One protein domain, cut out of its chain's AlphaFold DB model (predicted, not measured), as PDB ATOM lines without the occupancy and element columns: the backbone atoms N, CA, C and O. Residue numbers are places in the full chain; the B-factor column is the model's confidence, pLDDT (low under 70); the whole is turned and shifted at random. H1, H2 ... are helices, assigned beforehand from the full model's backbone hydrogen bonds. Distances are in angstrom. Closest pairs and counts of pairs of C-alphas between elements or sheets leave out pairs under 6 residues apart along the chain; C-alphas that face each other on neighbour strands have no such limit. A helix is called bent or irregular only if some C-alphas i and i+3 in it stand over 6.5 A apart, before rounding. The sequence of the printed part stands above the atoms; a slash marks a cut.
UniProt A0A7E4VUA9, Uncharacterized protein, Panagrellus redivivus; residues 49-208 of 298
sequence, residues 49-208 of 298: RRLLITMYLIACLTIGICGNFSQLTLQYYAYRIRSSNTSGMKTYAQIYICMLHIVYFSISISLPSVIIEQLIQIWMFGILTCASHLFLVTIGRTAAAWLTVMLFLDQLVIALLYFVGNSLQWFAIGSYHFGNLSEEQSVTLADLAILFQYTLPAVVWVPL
ATOM      1  N   ARG A  49     203.068 175.575 161.508       88.56
ATOM      2  CA  ARG A  49     202.316 174.580 160.727       88.56
ATOM      3  C   ARG A  49     201.235 173.874 161.553       88.56
ATOM      4  O   ARG A  49     200.128 173.694 161.056       88.56
ATOM      5  N   ARG A  50     201.540 173.470 162.789       86.81
ATOM      6  CA  ARG A  50     200.586 172.769 163.666       86.81
ATOM      7  C   ARG A  50     199.459 173.700 164.093       86.81
ATOM      8  O   ARG A  50     198.305 173.299 164.024       86.81
ATOM      9  N   LEU A  51     199.781 174.954 164.420       90.19
ATOM     10  CA  LEU A  51     198.786 175.978 164.751       90.19
ATOM     11  C   LEU A  51     197.807 176.219 163.591       90.19
ATOM     12  O   LEU A  51     196.598 176.296 163.797       90.19
ATOM     13  N   LEU A  52     198.307 176.289 162.353       92.12
ATOM     14  CA  LEU A  52     197.440 176.434 161.179       92.12
ATOM     15  C   LEU A  52     196.509 175.227 160.992       92.12
ATOM     16  O   LEU A  52     195.326 175.404 160.702       92.12
ATOM     17  N   ILE A  53     197.022 174.009 161.186       88.94
ATOM     18  CA  ILE A  53     196.219 172.782 161.092       88.94
ATOM     19  C   ILE A  53     195.143 172.761 162.182       88.94
ATOM     20  O   ILE A  53     193.987 172.477 161.877       88.94
ATOM     21  N   THR A  54     195.475 173.095 163.431       91.81
ATOM     22  CA  THR A  54     194.488 173.112 164.522       91.81
ATOM     23  C   THR A  54     193.419 174.179 164.305       91.81
ATOM     24  O   THR A  54     192.238 173.876 164.460       91.81
ATOM     25  N   MET A  55     193.785 175.386 163.854       94.88
ATOM     26  CA  MET A  55     192.812 176.415 163.462       94.88
ATOM     27  C   MET A  55     191.871 175.932 162.354       94.88
ATOM     28  O   MET A  55     190.659 176.129 162.448       94.88
ATOM     29  N   TYR A  56     192.410 175.269 161.328       93.00
ATOM     30  CA  TYR A  56     191.607 174.700 160.249       93.00
ATOM     31  C   TYR A  56     190.655 173.603 160.752       93.00
ATOM     32  O   TYR A  56     189.478 173.599 160.394       93.00
ATOM     33  N   LEU A  57     191.130 172.704 161.620       90.00
ATOM     34  CA  LEU A  57     190.309 171.642 162.209       90.00
ATOM     35  C   LEU A  57     189.188 172.204 163.088       90.00
ATOM     36  O   LEU A  57     188.071 171.704 163.020       90.00
ATOM     37  N   ILE A  58     189.454 173.258 163.866       95.00
ATOM     38  CA  ILE A  58     188.430 173.946 164.667       95.00
ATOM     39  C   ILE A  58     187.380 174.584 163.751       95.00
ATOM     40  O   ILE A  58     186.187 174.400 163.976       95.00
ATOM     41  N   ALA A  59     187.796 175.276 162.685       93.75
ATOM     42  CA  ALA A  59     186.860 175.843 161.716       93.75
ATOM     43  C   ALA A  59     186.005 174.751 161.043       93.75
ATOM     44  O   ALA A  59     184.785 174.890 160.937       93.75
ATOM     45  N   CYS A  60     186.628 173.636 160.646       91.81
ATOM     46  CA  CYS A  60     185.944 172.479 160.070       91.81
ATOM     47  C   CYS A  60     184.963 171.841 161.064       91.81
ATOM     48  O   CYS A  60     183.837 171.531 160.685       91.81
ATOM     49  N   LEU A  61     185.342 171.723 162.339       93.56
ATOM     50  CA  LEU A  61     184.479 171.245 163.417       93.56
ATOM     51  C   LEU A  61     183.248 172.142 163.578       93.56
ATOM     52  O   LEU A  61     182.125 171.641 163.616       93.56
ATOM     53  N   THR A  62     183.436 173.463 163.648       95.12
ATOM     54  CA  THR A  62     182.328 174.412 163.827       95.12
ATOM     55  C   THR A  62     181.370 174.374 162.640       95.12
ATOM     56  O   THR A  62     180.161 174.250 162.839       95.12
ATOM     57  N   ILE A  63     181.891 174.430 161.411       95.19
ATOM     58  CA  ILE A  63     181.077 174.381 160.188       95.19
ATOM     59  C   ILE A  63     180.406 173.011 160.043       95.19
ATOM     60  O   ILE A  63     179.226 172.937 159.707       95.19
ATOM     61  N   GLY A  64     181.128 171.929 160.335       93.56
ATOM     62  CA  GLY A  64     180.641 170.558 160.240       93.56
ATOM     63  C   GLY A  64     179.512 170.274 161.224       93.56
ATOM     64  O   GLY A  64     178.453 169.806 160.811       93.56
ATOM     65  N   ILE A  65     179.683 170.608 162.503       95.56
ATOM     66  CA  ILE A  65     178.641 170.409 163.519       95.56
ATOM     67  C   ILE A  65     177.460 171.338 163.247       95.56
ATOM     68  O   ILE A  65     176.344 170.854 163.089       95.56
ATOM     69  N   CYS A  66     177.687 172.652 163.150       96.75
ATOM     70  CA  CYS A  66     176.605 173.628 163.002       96.75
ATOM     71  C   CYS A  66     175.842 173.437 161.681       96.75
ATOM     72  O   CYS A  66     174.612 173.389 161.672       96.75
ATOM     73  N   GLY A  67     176.565 173.262 160.572       95.06
ATOM     74  CA  GLY A  67     175.983 173.103 159.243       95.06
ATOM     75  C   GLY A  67     175.195 171.804 159.097       95.06
ATOM     76  O   GLY A  67     174.027 171.843 158.704       95.06
ATOM     77  N   ASN A  68     175.784 170.656 159.453       94.44
ATOM     78  CA  ASN A  68     175.078 169.377 159.330       94.44
ATOM     79  C   ASN A  68     173.923 169.268 160.331       94.44
ATOM     80  O   ASN A  68     172.851 168.795 159.962       94.44
ATOM     81  N   PHE A  69     174.093 169.753 161.564       95.31
ATOM     82  CA  PHE A  69     173.015 169.750 162.549       95.31
ATOM     83  C   PHE A  69     171.848 170.652 162.130       95.31
ATOM     84  O   PHE A  69     170.693 170.247 162.256       95.31
ATOM     85  N   SER A  70     172.125 171.840 161.579       95.75
ATOM     86  CA  SER A  70     171.087 172.736 161.051       95.75
ATOM     87  C   SER A  70     170.296 172.083 159.913       95.75
ATOM     88  O   SER A  70     169.066 172.135 159.917       95.75
ATOM     89  N   GLN A  71     170.972 171.388 158.991       94.00
ATOM     90  CA  GLN A  71     170.307 170.661 157.904       94.00
ATOM     91  C   GLN A  71     169.483 169.472 158.414       94.00
ATOM     92  O   GLN A  71     168.343 169.292 157.983       94.00
ATOM     93  N   LEU A  72     170.000 168.695 159.372       91.94
ATOM     94  CA  LEU A  72     169.248 167.608 160.013       91.94
ATOM     95  C   LEU A  72     168.003 168.132 160.731       91.94
ATOM     96  O   LEU A  72     166.912 167.590 160.568       91.94
ATOM     97  N   THR A  73     168.157 169.228 161.471       92.56
ATOM     98  CA  THR A  73     167.066 169.916 162.162       92.56
ATOM     99  C   THR A  73     166.008 170.384 161.169       92.56
ATOM    100  O   THR A  73     164.821 170.133 161.365       92.56
ATOM    101  N   LEU A  74     166.421 170.994 160.054       90.19
ATOM    102  CA  LEU A  74     165.504 171.418 159.002       90.19
ATOM    103  C   LEU A  74     164.754 170.229 158.393       90.19
ATOM    104  O   LEU A  74     163.543 170.307 158.212       90.19
ATOM    105  N   GLN A  75     165.435 169.120 158.107       87.94
ATOM    106  CA  GLN A  75     164.795 167.916 157.568       87.94
ATOM    107  C   GLN A  75     163.822 167.273 158.561       87.94
ATOM    108  O   GLN A  75     162.767 166.785 158.148       87.94
ATOM    109  N   TYR A  76     164.151 167.314 159.853       86.50
ATOM    110  CA  TYR A  76     163.304 166.834 160.938       86.50
ATOM    111  C   TYR A  76     162.040 167.697 161.093       86.50
ATOM    112  O   TYR A  76     160.925 167.175 161.050       86.50
ATOM    113  N   TYR A  77     162.194 169.023 161.191       85.81
ATOM    114  CA  TYR A  77     161.075 169.957 161.382       85.81
ATOM    115  C   TYR A  77     160.219 170.159 160.136       85.81
ATOM    116  O   TYR A  77     159.003 170.291 160.252       85.81
ATOM    117  N   ALA A  78     160.812 170.155 158.939       79.94
ATOM    118  CA  ALA A  78     160.071 170.340 157.692       79.94
ATOM    119  C   ALA A  78     159.120 169.173 157.377       79.94
ATOM    120  O   ALA A  78     158.452 169.202 156.346       79.94
ATOM    121  N   TYR A  79     159.061 168.141 158.232       62.81
ATOM    122  CA  TYR A  79     158.094 167.045 158.170       62.81
ATOM    123  C   TYR A  79     158.030 166.334 156.815       62.81
ATOM    124  O   TYR A  79     157.074 165.629 156.492       62.81
ATOM    125  N   ARG A  80     159.092 166.470 156.023       58.97
ATOM    126  CA  ARG A  80     159.233 165.828 154.720       58.97
ATOM    127  C   ARG A  80     159.350 164.295 154.828       58.97
ATOM    128  O   ARG A  80     159.370 163.617 153.814       58.97
ATOM    129  N   ILE A  81     159.405 163.754 156.048       53.69
ATOM    130  CA  ILE A  81     159.352 162.314 156.338       53.69
ATOM    131  C   ILE A  81     157.906 161.835 156.600       53.69
ATOM    132  O   ILE A  81     157.633 160.647 156.461       53.69
ATOM    133  N   ARG A  82     156.955 162.721 156.950       49.06
ATOM    134  CA  ARG A  82     155.601 162.318 157.398       49.06
ATOM    135  C   ARG A  82     154.438 162.874 156.552       49.06
ATOM    136  O   ARG A  82     153.284 162.572 156.832       49.06
ATOM    137  N   SER A  83     154.720 163.576 155.455       47.00
ATOM    138  CA  SER A  83     153.758 163.844 154.370       47.00
ATOM    139  C   SER A  83     154.209 163.062 153.136       47.00
ATOM    140  O   SER A  83     155.354 163.198 152.731       47.00
ATOM    141  N   SER A  84     153.445 162.225 152.451       46.25
ATOM    142  CA  SER A  84     152.036 161.843 152.456       46.25
ATOM    143  C   SER A  84     151.964 160.653 151.481       46.25
ATOM    144  O   SER A  84     152.857 160.492 150.645       46.25
ATOM    145  N   ASN A  85     150.913 159.844 151.550       53.25
ATOM    146  CA  ASN A  85     150.577 158.683 150.712       53.25
ATOM    147  C   ASN A  85     150.497 158.932 149.176       53.25
ATOM    148  O   ASN A  85     149.707 158.285 148.497       53.25
ATOM    149  N   THR A  86     151.246 159.873 148.589       49.50
ATOM    150  CA  THR A  86     150.936 160.413 147.251       49.50
ATOM    151  C   THR A  86     152.090 160.405 146.240       49.50
ATOM    152  O   THR A  86     151.821 160.571 145.057       49.50
ATOM    153  N   SER A  87     153.353 160.133 146.596       53.00
ATOM    154  CA  SER A  87     154.399 159.928 145.565       53.00
ATOM    155  C   SER A  87     155.701 159.347 146.130       53.00
ATOM    156  O   SER A  87     156.599 160.095 146.517       53.00
ATOM    157  N   GLY A  88     155.830 158.017 146.150       55.41
ATOM    158  CA  GLY A  88     156.973 157.303 146.742       55.41
ATOM    159  C   GLY A  88     158.358 157.628 146.158       55.41
ATOM    160  O   GLY A  88     159.353 157.427 146.841       55.41
ATOM    161  N   MET A  89     158.463 158.191 144.945       55.91
ATOM    162  CA  MET A  89     159.769 158.455 144.314       55.91
ATOM    163  C   MET A  89     160.582 159.587 144.963       55.91
ATOM    164  O   MET A  89     161.805 159.532 144.947       55.91
ATOM    165  N   LYS A  90     159.951 160.611 145.557       59.94
ATOM    166  CA  LYS A  90     160.694 161.754 146.138       59.94
ATOM    167  C   LYS A  90     161.268 161.460 147.529       59.94
ATOM    168  O   LYS A  90     162.145 162.183 147.997       59.94
ATOM    169  N   THR A  91     160.794 160.398 148.176       71.94
ATOM    170  CA  THR A  91     161.151 160.056 149.556       71.94
ATOM    171  C   THR A  91     162.559 159.456 149.655       71.94
ATOM    172  O   THR A  91     163.271 159.736 150.617       71.94
ATOM    173  N   TYR A  92     163.010 158.696 148.649       80.56
ATOM    174  CA  TYR A  92     164.297 157.984 148.694       80.56
ATOM    175  C   TYR A  92     165.511 158.916 148.613       80.56
ATOM    176  O   TYR A  92     166.379 158.851 149.484       80.56
ATOM    177  N   ALA A  93     165.540 159.846 147.649       82.44
ATOM    178  CA  ALA A  93     166.606 160.847 147.524       82.44
ATOM    179  C   ALA A  93     166.827 161.616 148.834       82.44
ATOM    180  O   ALA A  93     167.955 161.852 149.265       82.44
ATOM    181  N   GLN A  94     165.736 161.968 149.514       84.81
ATOM    182  CA  GLN A  94     165.821 162.686 150.773       84.81
ATOM    183  C   GLN A  94     166.360 161.828 151.922       84.81
ATOM    184  O   GLN A  94     167.118 162.340 152.747       84.81
ATOM    185  N   ILE A  95     166.007 160.541 151.978       86.56
ATOM    186  CA  ILE A  95     166.583 159.609 152.956       86.56
ATOM    187  C   ILE A  95     168.101 159.513 152.755       86.56
ATOM    188  O   ILE A  95     168.837 159.596 153.737       86.56
ATOM    189  N   TYR A  96     168.585 159.426 151.509       90.38
ATOM    190  CA  TYR A  96     170.027 159.417 151.227       90.38
ATOM    191  C   TYR A  96     170.720 160.699 151.697       90.38
ATOM    192  O   TYR A  96     171.766 160.624 152.339       90.38
ATOM    193  N   ILE A  97     170.119 161.868 151.451       90.88
ATOM    194  CA  ILE A  97     170.656 163.158 151.914       90.88
ATOM    195  C   ILE A  97     170.664 163.235 153.453       90.88
ATOM    196  O   ILE A  97     171.629 163.726 154.038       90.88
ATOM    197  N   CYS A  98     169.630 162.726 154.126       91.94
ATOM    198  CA  CYS A  98     169.580 162.659 155.590       91.94
ATOM    199  C   CYS A  98     170.707 161.780 156.147       91.94
ATOM    200  O   CYS A  98     171.492 162.228 156.985       91.94
ATOM    201  N   MET A  99     170.850 160.559 155.620       93.06
ATOM    202  CA  MET A  99     171.923 159.637 156.008       93.06
ATOM    203  C   MET A  99     173.310 160.247 155.778       93.06
ATOM    204  O   MET A  99     174.192 160.107 156.623       93.06
ATOM    205  N   LEU A 100     173.495 160.979 154.678       93.38
ATOM    206  CA  LEU A 100     174.739 161.678 154.365       93.38
ATOM    207  C   LEU A 100     175.084 162.734 155.430       93.38
ATOM    208  O   LEU A 100     176.217 162.775 155.909       93.38
ATOM    209  N   HIS A 101     174.112 163.549 155.858       95.00
ATOM    210  CA  HIS A 101     174.331 164.526 156.929       95.00
ATOM    211  C   HIS A 101     174.594 163.870 158.287       95.00
ATOM    212  O   HIS A 101     175.431 164.377 159.033       95.00
ATOM    213  N   ILE A 102     173.944 162.742 158.600       95.50
ATOM    214  CA  ILE A 102     174.243 161.964 159.814       95.50
ATOM    215  C   ILE A 102     175.700 161.490 159.782       95.50
ATOM    216  O   ILE A 102     176.432 161.709 160.745       95.50
ATOM    217  N   VAL A 103     176.150 160.913 158.665       95.75
ATOM    218  CA  VAL A 103     177.533 160.436 158.505       95.75
ATOM    219  C   VAL A 103     178.540 161.583 158.645       95.75
ATOM    220  O   VAL A 103     179.503 161.460 159.404       95.75
ATOM    221  N   TYR A 104     178.319 162.722 157.980       94.94
ATOM    222  CA  TYR A 104     179.211 163.883 158.106       94.94
ATOM    223  C   TYR A 104     179.211 164.493 159.507       94.94
ATOM    224  O   TYR A 104     180.259 164.934 159.989       94.94
ATOM    225  N   PHE A 105     178.066 164.490 160.186       94.94
ATOM    226  CA  PHE A 105     177.970 164.904 161.579       94.94
ATOM    227  C   PHE A 105     178.763 163.963 162.497       94.94
ATOM    228  O   PHE A 105     179.550 164.440 163.314       94.94
ATOM    229  N   SER A 106     178.652 162.642 162.311       93.44
ATOM    230  CA  SER A 106     179.455 161.658 163.047       93.44
ATOM    231  C   SER A 106     180.956 161.873 162.835       93.44
ATOM    232  O   SER A 106     181.693 161.913 163.816       93.44
ATOM    233  N   ILE A 107     181.413 162.081 161.591       93.56
ATOM    234  CA  ILE A 107     182.829 162.394 161.296       93.56
ATOM    235  C   ILE A 107     183.248 163.696 161.990       93.56
ATOM    236  O   ILE A 107     184.352 163.799 162.521       93.56
ATOM    237  N   SER A 108     182.361 164.689 162.036       94.50
ATOM    238  CA  SER A 108     182.654 165.954 162.711       94.50
ATOM    239  C   SER A 108     182.820 165.775 164.225       94.50
ATOM    240  O   SER A 108     183.658 166.439 164.825       94.50
ATOM    241  N   ILE A 109     182.095 164.837 164.845       93.00
ATOM    242  CA  ILE A 109     182.244 164.495 166.271       93.00
ATOM    243  C   ILE A 109     183.605 163.852 166.578       93.00
ATOM    244  O   ILE A 109     184.058 163.930 167.718       93.00
ATOM    245  N   SER A 110     184.292 163.250 165.600       93.06
ATOM    246  CA  SER A 110     185.612 162.648 165.830       93.06
ATOM    247  C   SER A 110     186.771 163.654 165.744       93.06
ATOM    248  O   SER A 110     187.834 163.402 166.314       93.06
ATOM    249  N   LEU A 111     186.565 164.819 165.114       91.88
ATOM    250  CA  LEU A 111     187.566 165.892 164.971       91.88
ATOM    251  C   LEU A 111     188.165 166.419 166.294       91.88
ATOM    252  O   LEU A 111     189.372 166.659 166.312       91.88
ATOM    253  N   PRO A 112     187.417 166.590 167.405       92.44
ATOM    254  CA  PRO A 112     187.982 167.042 168.677       92.44
ATOM    255  C   PRO A 112     189.105 166.136 169.189       92.44
ATOM    256  O   PRO A 112     190.069 166.635 169.761       92.44
ATOM    257  N   SER A 113     189.027 164.826 168.922       90.69
ATOM    258  CA  SER A 113     190.088 163.883 169.304       90.69
ATOM    259  C   SER A 113     191.391 164.195 168.563       90.69
ATOM    260  O   SER A 113     192.449 164.262 169.180       90.69
ATOM    261  N   VAL A 114     191.298 164.500 167.263       90.44
ATOM    262  CA  VAL A 114     192.445 164.900 166.428       90.44
ATOM    263  C   VAL A 114     193.000 166.257 166.860       90.44
ATOM    264  O   VAL A 114     194.211 166.447 166.893       90.44
ATOM    265  N   ILE A 115     192.136 167.216 167.209       92.25
ATOM    266  CA  ILE A 115     192.576 168.539 167.681       92.25
ATOM    267  C   ILE A 115     193.411 168.397 168.959       92.25
ATOM    268  O   ILE A 115     194.471 169.010 169.070       92.25
ATOM    269  N   ILE A 116     192.959 167.567 169.901       91.25
ATOM    270  CA  ILE A 116     193.667 167.326 171.163       91.25
ATOM    271  C   ILE A 116     194.989 166.596 170.917       91.25
ATOM    272  O   ILE A 116     196.006 166.982 171.488       91.25
ATOM    273  N   GLU A 117     195.009 165.608 170.022       89.56
ATOM    274  CA  GLU A 117     196.241 164.924 169.615       89.56
ATOM    275  C   GLU A 117     197.275 165.906 169.037       89.56
ATOM    276  O   GLU A 117     198.446 165.864 169.410       89.56
ATOM    277  N   GLN A 118     196.847 166.850 168.194       86.50
ATOM    278  CA  GLN A 118     197.738 167.865 167.621       86.50
ATOM    279  C   GLN A 118     198.254 168.878 168.657       86.50
ATOM    280  O   GLN A 118     199.348 169.419 168.486       86.50
ATOM    281  N   LEU A 119     197.485 169.145 169.720       86.50
ATOM    282  CA  LEU A 119     197.882 170.051 170.803       86.50
ATOM    283  C   LEU A 119     198.849 169.389 171.791       86.50
ATOM    284  O   LEU A 119     199.819 170.019 172.204       86.50
ATOM    285  N   ILE A 120     198.585 168.137 172.169       87.38
ATOM    286  CA  ILE A 120     199.304 167.437 173.245       87.38
ATOM    287  C   ILE A 120     200.457 166.585 172.701       87.38
ATOM    288  O   ILE A 120     201.358 166.217 173.447       87.38
ATOM    289  N   GLN A 121     200.468 166.296 171.395       82.75
ATOM    290  CA  GLN A 121     201.450 165.438 170.710       82.75
ATOM    291  C   GLN A 121     201.434 163.968 171.169       82.75
ATOM    292  O   GLN A 121     202.160 163.142 170.621       82.75
ATOM    293  N   ILE A 122     200.600 163.632 172.156       84.50
ATOM    294  CA  ILE A 122     200.466 162.304 172.751       84.50
ATOM    295  C   ILE A 122     198.974 161.969 172.829       84.50
ATOM    296  O   ILE A 122     198.155 162.791 173.249       84.50
ATOM    297  N   TRP A 123     198.612 160.744 172.444       85.56
ATOM    298  CA  TRP A 123     197.234 160.264 172.519       85.56
ATOM    299  C   TRP A 123     196.833 159.955 173.969       85.56
ATOM    300  O   TRP A 123     197.199 158.920 174.523       85.56
ATOM    301  N   MET A 124     196.049 160.838 174.591       85.88
ATOM    302  CA  MET A 124     195.669 160.714 176.009       85.88
ATOM    303  C   MET A 124     194.453 159.817 176.281       85.88
ATOM    304  O   MET A 124     194.210 159.439 177.423       85.88
ATOM    305  N   PHE A 125     193.663 159.472 175.264       86.31
ATOM    306  CA  PHE A 125     192.337 158.878 175.465       86.31
ATOM    307  C   PHE A 125     192.313 157.335 175.498       86.31
ATOM    308  O   PHE A 125     191.238 156.733 175.572       86.31
ATOM    309  N   GLY A 126     193.474 156.679 175.417       91.94
ATOM    310  CA  GLY A 126     193.602 155.216 175.428       91.94
ATOM    311  C   GLY A 126     193.241 154.512 174.109       91.94
ATOM    312  O   GLY A 126     192.882 155.137 173.113       91.94
ATOM    313  N   ILE A 127     193.345 153.176 174.098       93.25
ATOM    314  CA  ILE A 127     193.187 152.347 172.886       93.25
ATOM    315  C   ILE A 127     191.752 152.347 172.337       93.25
ATOM    316  O   ILE A 127     191.550 152.327 171.126       93.25
ATOM    317  N   LEU A 128     190.751 152.410 173.221       92.38
ATOM    318  CA  LEU A 128     189.340 152.317 172.840       92.38
ATOM    319  C   LEU A 128     188.903 153.511 171.985       92.38
ATOM    320  O   LEU A 128     188.200 153.345 170.993       92.38
ATOM    321  N   THR A 129     189.343 154.711 172.354       92.12
ATOM    322  CA  THR A 129     189.039 155.944 171.618       92.12
ATOM    323  C   THR A 129     189.819 156.039 170.313       92.12
ATOM    324  O   THR A 129     189.291 156.536 169.324       92.12
ATOM    325  N   CYS A 130     191.048 155.516 170.273       92.00
ATOM    326  CA  CYS A 130     191.818 155.401 169.037       92.00
ATOM    327  C   CYS A 130     191.108 154.471 168.041       92.00
ATOM    328  O   CYS A 130     190.870 154.843 166.889       92.00
ATOM    329  N   ALA A 131     190.671 153.296 168.509       94.50
ATOM    330  CA  ALA A 131     189.920 152.344 167.699       94.50
ATOM    331  C   ALA A 131     188.575 152.921 167.224       94.50
ATOM    332  O   ALA A 131     188.236 152.782 166.048       94.50
ATOM    333  N   SER A 132     187.826 153.608 168.096       92.75
ATOM    334  CA  SER A 132     186.544 154.218 167.718       92.75
ATOM    335  C   SER A 132     186.720 155.363 166.720       92.75
ATOM    336  O   SER A 132     185.962 155.438 165.755       92.75
ATOM    337  N   HIS A 133     187.745 156.203 166.889       92.88
ATOM    338  CA  HIS A 133     188.099 157.249 165.934       92.88
ATOM    339  C   HIS A 133     188.435 156.652 164.560       92.88
ATOM    340  O   HIS A 133     187.866 157.069 163.549       92.88
ATOM    341  N   LEU A 134     189.305 155.637 164.518       93.06
ATOM    342  CA  LEU A 134     189.677 154.959 163.276       93.06
ATOM    343  C   LEU A 134     188.454 154.343 162.584       93.06
ATOM    344  O   LEU A 134     188.272 154.521 161.377       93.06
ATOM    345  N   PHE A 135     187.605 153.654 163.344       94.62
ATOM    346  CA  PHE A 135     186.381 153.040 162.841       94.62
ATOM    347  C   PHE A 135     185.426 154.087 162.263       94.62
ATOM    348  O   PHE A 135     184.987 153.962 161.119       94.62
ATOM    349  N   LEU A 136     185.157 155.156 163.019       92.38
ATOM    350  CA  LEU A 136     184.222 156.205 162.634       92.38
ATOM    351  C   LEU A 136     184.693 156.945 161.378       92.38
ATOM    352  O   LEU A 136     183.899 157.182 160.470       92.38
ATOM    353  N   VAL A 137     185.986 157.264 161.283       91.69
ATOM    354  CA  VAL A 137     186.551 157.939 160.106       91.69
ATOM    355  C   VAL A 137     186.548 157.019 158.883       91.69
ATOM    356  O   VAL A 137     186.178 157.454 157.791       91.69
ATOM    357  N   THR A 138     186.930 155.751 159.046       94.56
ATOM    358  CA  THR A 138     187.017 154.791 157.931       94.56
ATOM    359  C   THR A 138     185.637 154.469 157.371       94.56
ATOM    360  O   THR A 138     185.409 154.575 156.161       94.56
ATOM    361  N   ILE A 139     184.689 154.135 158.247       95.25
ATOM    362  CA  ILE A 139     183.312 153.843 157.845       95.25
ATOM    363  C   ILE A 139     182.624 155.102 157.362       95.25
ATOM    364  O   ILE A 139     181.955 155.048 156.338       95.25
ATOM    365  N   GLY A 140     182.826 156.240 158.026       92.31
ATOM    366  CA  GLY A 140     182.226 157.499 157.613       92.31
ATOM    367  C   GLY A 140     182.629 157.893 156.191       92.31
ATOM    368  O   GLY A 140     181.764 158.179 155.367       92.31
ATOM    369  N   ARG A 141     183.926 157.840 155.859       92.50
ATOM    370  CA  ARG A 141     184.410 158.144 154.498       92.50
ATOM    371  C   ARG A 141     183.886 157.153 153.461       92.50
ATOM    372  O   ARG A 141     183.455 157.567 152.388       92.50
ATOM    373  N   THR A 142     183.892 155.865 153.795       95.38
ATOM    374  CA  THR A 142     183.408 154.808 152.896       95.38
ATOM    375  C   THR A 142     181.906 154.956 152.647       95.38
ATOM    376  O   THR A 142     181.469 154.995 151.499       95.38
ATOM    377  N   ALA A 143     181.111 155.117 153.705       93.31
ATOM    378  CA  ALA A 143     179.669 155.310 153.623       93.31
ATOM    379  C   ALA A 143     179.304 156.597 152.870       93.31
ATOM    380  O   ALA A 143     178.419 156.562 152.023       93.31
ATOM    381  N   ALA A 144     180.003 157.712 153.110       92.75
ATOM    382  CA  ALA A 144     179.763 158.970 152.398       92.75
ATOM    383  C   ALA A 144     179.994 158.839 150.882       92.75
ATOM    384  O   ALA A 144     179.193 159.346 150.092       92.75
ATOM    385  N   ALA A 145     181.050 158.128 150.470       92.31
ATOM    386  CA  ALA A 145     181.324 157.850 149.062       92.31
ATOM    387  C   ALA A 145     180.202 157.009 148.431       92.31
ATOM    388  O   ALA A 145     179.635 157.406 147.413       92.31
ATOM    389  N   TRP A 146     179.815 155.902 149.072       96.06
ATOM    390  CA  TRP A 146     178.722 155.050 148.591       96.06
ATOM    391  C   TRP A 146     177.375 155.779 148.532       96.06
ATOM    392  O   TRP A 146     176.661 155.660 147.538       96.06
ATOM    393  N   LEU A 147     177.035 156.570 149.554       92.12
ATOM    394  CA  LEU A 147     175.801 157.361 149.586       92.12
ATOM    395  C   LEU A 147     175.767 158.410 148.470       92.12
ATOM    396  O   LEU A 147     174.721 158.621 147.866       92.12
ATOM    397  N   THR A 148     176.908 159.026 148.161       89.81
ATOM    398  CA  THR A 148     177.020 160.005 147.072       89.81
ATOM    399  C   THR A 148     176.850 159.336 145.706       89.81
ATOM    400  O   THR A 148     176.142 159.865 144.851       89.81
ATOM    401  N   VAL A 149     177.431 158.147 145.510       93.44
ATOM    402  CA  VAL A 149     177.232 157.350 144.287       93.44
ATOM    403  C   VAL A 149     175.765 156.952 144.131       93.44
ATOM    404  O   VAL A 149     175.201 157.137 143.056       93.44
ATOM    405  N   MET A 150     175.122 156.465 145.194       89.50
ATOM    406  CA  MET A 150     173.702 156.096 145.155       89.50
ATOM    407  C   MET A 150     172.804 157.296 144.861       89.50
ATOM    408  O   MET A 150     171.901 157.190 144.035       89.50
ATOM    409  N   LEU A 151     173.089 158.454 145.465       89.06
ATOM    410  CA  LEU A 151     172.376 159.694 145.165       89.06
ATOM    411  C   LEU A 151     172.529 160.077 143.687       89.06
ATOM    412  O   LEU A 151     171.550 160.451 143.049       89.06
ATOM    413  N   PHE A 152     173.734 159.961 143.126       88.69
ATOM    414  CA  PHE A 152     173.975 160.259 141.715       88.69
ATOM    415  C   PHE A 152     173.240 159.291 140.780       88.69
ATOM    416  O   PHE A 152     172.631 159.729 139.804       88.69
ATOM    417  N   LEU A 153     173.249 157.992 141.091       89.44
ATOM    418  CA  LEU A 153     172.515 156.981 140.327       89.44
ATOM    419  C   LEU A 153     171.003 157.228 140.362       89.44
ATOM    420  O   LEU A 153     170.360 157.161 139.317       89.44
ATOM    421  N   ASP A 154     170.446 157.567 141.524       87.12
ATOM    422  CA  ASP A 154     169.024 157.899 141.669       87.12
ATOM    423  C   ASP A 154     168.640 159.107 140.795       87.12
ATOM    424  O   ASP A 154     167.693 159.043 140.008       87.12
ATOM    425  N   GLN A 155     169.441 160.180 140.829       86.25
ATOM    426  CA  GLN A 155     169.219 161.354 139.976       86.25
ATOM    427  C   GLN A 155     169.360 161.033 138.483       86.25
ATOM    428  O   GLN A 155     168.576 161.533 137.674       86.25
ATOM    429  N   LEU A 156     170.320 160.183 138.103       86.06
ATOM    430  CA  LEU A 156     170.519 159.762 136.717       86.06
ATOM    431  C   LEU A 156     169.320 158.963 136.193       86.06
ATOM    432  O   LEU A 156     168.857 159.216 135.082       86.06
ATOM    433  N   VAL A 157     168.798 158.027 136.989       86.75
ATOM    434  CA  VAL A 157     167.623 157.221 136.621       86.75
ATOM    435  C   VAL A 157     166.394 158.107 136.461       86.75
ATOM    436  O   VAL A 157     165.682 157.986 135.465       86.75
ATOM    437  N   ILE A 158     166.164 159.036 137.393       83.94
ATOM    438  CA  ILE A 158     165.058 159.994 137.296       83.94
ATOM    439  C   ILE A 158     165.210 160.849 136.032       83.94
ATOM    440  O   ILE A 158     164.260 160.959 135.258       83.94
ATOM    441  N   ALA A 159     166.395 161.406 135.777       82.88
ATOM    442  CA  ALA A 159     166.659 162.201 134.579       82.88
ATOM    443  C   ALA A 159     166.426 161.402 133.284       82.88
ATOM    444  O   ALA A 159     165.811 161.916 132.349       82.88
ATOM    445  N   LEU A 160     166.848 160.135 133.245       84.12
ATOM    446  CA  LEU A 160     166.641 159.246 132.103       84.12
ATOM    447  C   LEU A 160     165.157 158.917 131.893       84.12
ATOM    448  O   LEU A 160     164.680 158.964 130.762       84.12
ATOM    449  N   LEU A 161     164.401 158.658 132.962       84.56
ATOM    450  CA  LEU A 161     162.951 158.450 132.879       84.56
ATOM    451  C   LEU A 161     162.224 159.700 132.370       84.56
ATOM    452  O   LEU A 161     161.363 159.587 131.499       84.56
ATOM    453  N   TYR A 162     162.597 160.888 132.854       83.12
ATOM    454  CA  TYR A 162     162.065 162.150 132.331       83.12
ATOM    455  C   TYR A 162     162.413 162.345 130.856       83.12
ATOM    456  O   TYR A 162     161.567 162.786 130.080       83.12
ATOM    457  N   PHE A 163     163.635 161.998 130.449       82.94
ATOM    458  CA  PHE A 163     164.062 162.087 129.057       82.94
ATOM    459  C   PHE A 163     163.260 161.145 128.149       82.94
ATOM    460  O   PHE A 163     162.737 161.585 127.125       82.94
ATOM    461  N   VAL A 164     163.097 159.876 128.536       82.75
ATOM    462  CA  VAL A 164     162.325 158.882 127.770       82.75
ATOM    463  C   VAL A 164     160.841 159.253 127.719       82.75
ATOM    464  O   VAL A 164     160.242 159.223 126.645       82.75
ATOM    465  N   GLY A 165     160.257 159.660 128.850       81.44
ATOM    466  CA  GLY A 165     158.856 160.079 128.927       81.44
ATOM    467  C   GLY A 165     158.562 161.307 128.066       81.44
ATOM    468  O   GLY A 165     157.622 161.288 127.272       81.44
ATOM    469  N   ASN A 166     159.404 162.341 128.152       82.25
ATOM    470  CA  ASN A 166     159.275 163.519 127.293       82.25
ATOM    471  C   ASN A 166     159.458 163.152 125.818       82.25
ATOM    472  O   ASN A 166     158.678 163.605 124.985       82.25
ATOM    473  N   SER A 167     160.437 162.303 125.489       77.31
ATOM    474  CA  SER A 167     160.649 161.846 124.110       77.31
ATOM    475  C   SER A 167     159.394 161.164 123.557       77.31
ATOM    476  O   SER A 167     158.933 161.527 122.479       77.31
ATOM    477  N   LEU A 168     158.780 160.247 124.315       80.00
ATOM    478  CA  LEU A 168     157.532 159.573 123.932       80.00
ATOM    479  C   LEU A 168     156.367 160.550 123.732       80.00
ATOM    480  O   LEU A 168     155.602 160.398 122.780       80.00
ATOM    481  N   GLN A 169     156.239 161.566 124.588       81.12
ATOM    482  CA  GLN A 169     155.203 162.589 124.440       81.12
ATOM    483  C   GLN A 169     155.390 163.397 123.148       81.12
ATOM    484  O   GLN A 169     154.422 163.607 122.414       81.12
ATOM    485  N   TRP A 170     156.624 163.797 122.830       76.75
ATOM    486  CA  TRP A 170     156.936 164.473 121.567       76.75
ATOM    487  C   TRP A 170     156.677 163.573 120.352       76.75
ATOM    488  O   TRP A 170     156.106 164.044 119.369       76.75
ATOM    489  N   PHE A 171     156.992 162.274 120.436       74.12
ATOM    490  CA  PHE A 171     156.648 161.302 119.389       74.12
ATOM    491  C   PHE A 171     155.139 161.162 119.179       74.12
ATOM    492  O   PHE A 171     154.683 161.128 118.035       74.12
ATOM    493  N   ALA A 172     154.352 161.108 120.255       76.62
ATOM    494  CA  ALA A 172     152.899 160.997 120.171       76.62
ATOM    495  C   ALA A 172     152.255 162.257 119.565       76.62
ATOM    496  O   ALA A 172     151.399 162.144 118.687       76.62
ATOM    497  N   ILE A 173     152.701 163.452 119.977       79.75
ATOM    498  CA  ILE A 173     152.236 164.733 119.414       79.75
ATOM    499  C   ILE A 173     152.606 164.830 117.930       79.75
ATOM    500  O   ILE A 173     151.756 165.183 117.111       79.75
ATOM    501  N   GLY A 174     153.844 164.471 117.575       75.56
ATOM    502  CA  GLY A 174     154.295 164.430 116.186       75.56
ATOM    503  C   GLY A 174     153.448 163.480 115.337       75.56
ATOM    504  O   GLY A 174     152.971 163.869 114.276       75.56
ATOM    505  N   SER A 175     153.175 162.274 115.842       76.12
ATOM    506  CA  SER A 175     152.366 161.266 115.138       76.12
ATOM    507  C   SER A 175     150.911 161.708 114.949       76.12
ATOM    508  O   SER A 175     150.348 161.525 113.871       76.12
ATOM    509  N   TYR A 176     150.302 162.331 115.966       77.06
ATOM    510  CA  TYR A 176     148.936 162.860 115.876       77.06
ATOM    511  C   TYR A 176     148.825 163.988 114.844       77.06
ATOM    512  O   TYR A 176     147.900 164.007 114.034       77.06
ATOM    513  N   HIS A 177     149.786 164.915 114.843       74.44
ATOM    514  CA  HIS A 177     149.778 166.031 113.902       74.44
ATOM    515  C   HIS A 177     150.085 165.577 112.466       74.44
ATOM    516  O   HIS A 177     149.552 166.152 111.518       74.44
ATOM    517  N   PHE A 178     150.900 164.530 112.305       67.00
ATOM    518  CA  PHE A 178     151.216 163.925 111.012       67.00
ATOM    519  C   PHE A 178     150.020 163.179 110.405       67.00
ATOM    520  O   PHE A 178     149.781 163.284 109.207       67.00
ATOM    521  N   GLY A 179     149.216 162.490 111.224       68.94
ATOM    522  CA  GLY A 179     148.032 161.752 110.760       68.94
ATOM    523  C   GLY A 179     146.891 162.619 110.204       68.94
ATOM    524  O   GLY A 179     146.013 162.091 109.531       68.94
ATOM    525  N   ASN A 180     146.903 163.933 110.460       71.12
ATOM    526  CA  ASN A 180     145.888 164.886 109.989       71.12
ATOM    527  C   ASN A 180     146.341 165.748 108.793       71.12
ATOM    528  O   ASN A 180     145.593 166.626 108.360       71.12
ATOM    529  N   LEU A 181     147.553 165.546 108.267       66.50
ATOM    530  CA  LEU A 181     148.065 166.300 107.118       66.50
ATOM    531  C   LEU A 181     147.676 165.628 105.791       66.50
ATOM    532  O   LEU A 181     147.714 164.408 105.662       66.50
ATOM    533  N   SER A 182     147.298 166.448 104.805       66.56
ATOM    534  CA  SER A 182     146.949 166.024 103.441       66.56
ATOM    535  C   SER A 182     148.110 165.275 102.768       66.56
ATOM    536  O   SER A 182     149.276 165.616 102.975       66.56
ATOM    537  N   GLU A 183     147.781 164.283 101.935       68.94
ATOM    538  CA  GLU A 183     148.693 163.306 101.312       68.94
ATOM    539  C   GLU A 183     149.901 163.957 100.602       68.94
ATOM    540  O   GLU A 183     151.015 163.438 100.661       68.94
ATOM    541  N   GLU A 184     149.721 165.159 100.050       65.12
ATOM    542  CA  GLU A 184     150.739 165.906  99.299       65.12
ATOM    543  C   GLU A 184     151.821 166.575 100.182       65.12
ATOM    544  O   GLU A 184     152.914 166.880  99.707       65.12
ATOM    545  N   GLN A 185     151.566 166.765 101.483       60.91
ATOM    546  CA  GLN A 185     152.482 167.438 102.426       60.91
ATOM    547  C   GLN A 185     153.259 166.458 103.331       60.91
ATOM    548  O   GLN A 185     154.119 166.867 104.113       60.91
ATOM    549  N   SER A 186     152.964 165.160 103.223       59.50
ATOM    550  CA  SER A 186     153.497 164.095 104.084       59.50
ATOM    551  C   SER A 186     154.970 163.754 103.809       59.50
ATOM    552  O   SER A 186     155.721 163.445 104.735       59.50
ATOM    553  N   VAL A 187     155.416 163.870 102.552       66.00
ATOM    554  CA  VAL A 187     156.751 163.419 102.118       66.00
ATOM    555  C   VAL A 187     157.865 164.320 102.659       66.00
ATOM    556  O   VAL A 187     158.869 163.826 103.161       66.00
ATOM    557  N   THR A 188     157.677 165.642 102.652       63.47
ATOM    558  CA  THR A 188     158.681 166.596 103.163       63.47
ATOM    559  C   THR A 188     158.753 166.631 104.688       63.47
ATOM    560  O   THR A 188     159.801 166.945 105.255       63.47
ATOM    561  N   LEU A 189     157.658 166.296 105.373       58.69
ATOM    562  CA  LEU A 189     157.594 166.319 106.832       58.69
ATOM    563  C   LEU A 189     158.103 165.007 107.459       58.69
ATOM    564  O   LEU A 189     158.627 165.037 108.572       58.69
ATOM    565  N   ALA A 190     158.015 163.879 106.740       62.03
ATOM    566  CA  ALA A 190     158.600 162.600 107.156       62.03
ATOM    567  C   ALA A 190     160.133 162.683 107.250       62.03
ATOM    568  O   ALA A 190     160.714 162.271 108.256       62.03
ATOM    569  N   ASP A 191     160.778 163.314 106.266       66.62
ATOM    570  CA  ASP A 191     162.228 163.545 106.279       66.62
ATOM    571  C   ASP A 191     162.653 164.478 107.428       66.62
ATOM    572  O   ASP A 191     163.687 164.266 108.068       66.62
ATOM    573  N   LEU A 192     161.824 165.474 107.765       61.69
ATOM    574  CA  LEU A 192     162.075 166.383 108.890       61.69
ATOM    575  C   LEU A 192     161.893 165.691 110.254       61.69
ATOM    576  O   LEU A 192     162.647 165.971 111.188       61.69
ATOM    577  N   ALA A 193     160.922 164.780 110.378       61.31
ATOM    578  CA  ALA A 193     160.673 164.010 111.597       61.31
ATOM    579  C   ALA A 193     161.827 163.040 111.903       61.31
ATOM    580  O   ALA A 193     162.267 162.949 113.053       61.31
ATOM    581  N   ILE A 194     162.376 162.397 110.867       62.28
ATOM    582  CA  ILE A 194     163.595 161.587 110.977       62.28
ATOM    583  C   ILE A 194     164.758 162.476 111.445       62.28
ATOM    584  O   ILE A 194     165.452 162.128 112.399       62.28
ATOM    585  N   LEU A 195     164.925 163.673 110.870       60.28
ATOM    586  CA  LEU A 195     165.972 164.616 111.281       60.28
ATOM    587  C   LEU A 195     165.826 165.075 112.749       60.28
ATOM    588  O   LEU A 195     166.824 165.220 113.461       60.28
ATOM    589  N   PHE A 196     164.595 165.260 113.235       59.44
ATOM    590  CA  PHE A 196     164.307 165.667 114.618       59.44
ATOM    591  C   PHE A 196     164.656 164.572 115.641       59.44
ATOM    592  O   PHE A 196     165.198 164.854 116.712       59.44
ATOM    593  N   GLN A 197     164.414 163.309 115.283       60.41
ATOM    594  CA  GLN A 197     164.720 162.133 116.100       60.41
ATOM    595  C   GLN A 197     166.231 161.931 116.308       60.41
ATOM    596  O   GLN A 197     166.648 161.461 117.368       60.41
ATOM    597  N   TYR A 198     167.057 162.363 115.349       55.50
ATOM    598  CA  TYR A 198     168.521 162.328 115.461       55.50
ATOM    599  C   TYR A 198     169.139 163.605 116.056       55.50
ATOM    600  O   TYR A 198     170.230 163.543 116.623       55.50
ATOM    601  N   THR A 199     168.464 164.756 115.981       55.81
ATOM    602  CA  THR A 199     168.987 166.035 116.505       55.81
ATOM    603  C   THR A 199     168.631 166.290 117.971       55.81
ATOM    604  O   THR A 199     169.416 166.922 118.677       55.81
ATOM    605  N   LEU A 200     167.521 165.746 118.486       57.03
ATOM    606  CA  LEU A 200     167.117 165.917 119.891       57.03
ATOM    607  C   LEU A 200     168.152 165.422 120.926       57.03
ATOM    608  O   LEU A 200     168.421 166.164 121.874       57.03
ATOM    609  N   PRO A 201     168.796 164.247 120.764       58.69
ATOM    610  CA  PRO A 201     169.864 163.822 121.671       58.69
ATOM    611  C   PRO A 201     171.066 164.777 121.651       58.69
ATOM    612  O   PRO A 201     171.644 165.057 122.697       58.69
ATOM    613  N   ALA A 202     171.407 165.330 120.482       53.66
ATOM    614  CA  ALA A 202     172.528 166.256 120.320       53.66
ATOM    615  C   ALA A 202     172.243 167.637 120.939       53.66
ATOM    616  O   ALA A 202     173.110 168.205 121.600       53.66
ATOM    617  N   VAL A 203     171.017 168.155 120.795       56.03
ATOM    618  CA  VAL A 203     170.602 169.446 121.376       56.03
ATOM    619  C   VAL A 203     170.480 169.362 122.902       56.03
ATOM    620  O   VAL A 203     170.818 170.321 123.592       56.03
ATOM    621  N   VAL A 204     170.075 168.212 123.452       60.44
ATOM    622  CA  VAL A 204     170.000 167.981 124.909       60.44
ATOM    623  C   VAL A 204     171.376 167.718 125.536       60.44
ATOM    624  O   VAL A 204     171.582 168.007 126.719       60.44
ATOM    625  N   TRP A 205     172.358 167.253 124.759       57.69
ATOM    626  CA  TRP A 205     173.721 167.068 125.263       57.69
ATOM    627  C   TRP A 205     174.427 168.400 125.560       57.69
ATOM    628  O   TRP A 205     175.247 168.479 126.478       57.69
ATOM    629  N   VAL A 206     174.057 169.474 124.853       59.81
ATOM    630  CA  VAL A 206     174.639 170.814 125.025       59.81
ATOM    631  C   VAL A 206     174.379 171.378 126.439       59.81
ATOM    632  O   VAL A 206     175.355 171.715 127.111       59.81
ATOM    633  N   PRO A 207     173.145 171.388 126.987       55.84
ATOM    634  CA  PRO A 207     172.895 171.765 128.382       55.84
ATOM    635  C   PRO A 207     173.628 170.904 129.418       55.84
ATOM    636  O   PRO A 207     174.122 171.438 130.406       55.84
ATOM    637  N   LEU A 208     173.739 169.587 129.202       53.38
ATOM    638  CA  LEU A 208     174.446 168.671 130.112       53.38
ATOM    639  C   LEU A 208     175.961 168.917 130.119       53.38
ATOM    640  O   LEU A 208     176.588 168.890 131.180       53.38
TER     641      LEU A 208
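What this domain is: This is residues 49 to 208 of the 298 residues of an uncharacterized protein of Panagrellus redivivus (UniProt A0A7E4VUA9). One very long helix, H3, makes the long axis; the arm H2a of H2 packs on the first half of H3 with H3's residues 136 to 154, H1 packs on H2 and stays clear of H3, and H4 folds back at the far end of H3, meeting it only near the turn. H2 is bent but runs nearly straight. The printed part has 160 residues with four named helices, H1 to H4, and no named strand: all helix. It is extended, with a radius of gyration of the C-alphas of 26.5 A and spans of 89 by 41 by 23 A.

How they stand to each other: H1, residues 49 to 77, forms a helical hairpin with H2a, residues 89 to 109; the C-alphas of Asn 68 and His 101 are closest, 5.5 A, at a shallow tilt of 34 degrees, only just short of steep. H2, residues 89 to 120, was assigned as one helix by its hydrogen bonds but is bent: C-alphas 109 and 112 are 6.7 A apart. H1 touches its other arm, H2b, residues 112 to 120, with residues 50 to 61 alone, closest at the C-alphas of Thr 54 and Ile 115, 5.9 A. H3, residues 126 to 179, touches H2a with residues 136 to 154 alone, opposite ways at 22 degrees, a shallow tilt; the closest C-alphas, Val 103 and Gly 140, are 5.6 A apart. H1 and H3 are apart. H4, residues 183 to 208, forms a helical hairpin with H3, but they only just touch, with 3 pairs of C-alphas within 8 A, the closest Phe 178 and Ser 186, 7.3 A. Every O i to N i+4 pair is within hydrogen-bond range in H1, H2b and H3; 15 of 17 are in H2a and 12 of 22 in H4.

Where its parts are: H1 begins at C-alpha 49 (202.316, 174.580, 160.727) and is 41.5 A long; H2a is 32.0 A and H2b 12.2 A. H3 is 79.4 A. H4 is 39.0 A, ends at C-alpha 208 (174.446, 168.671, 130.112), has a kink of 36 degrees near residue 197 and is irregular, with C-alphas 184 and 187 7.1 A apart.

The domain as a whole: The two C-alphas farthest apart, Met 124 and Glu 184, are 89.1 A apart. The printed part has no cut; H1 to H2 is a long link, the other two are tight. The pLDDT is under 70 at residues 79 to 90, 178 to 179 and 181 to 208.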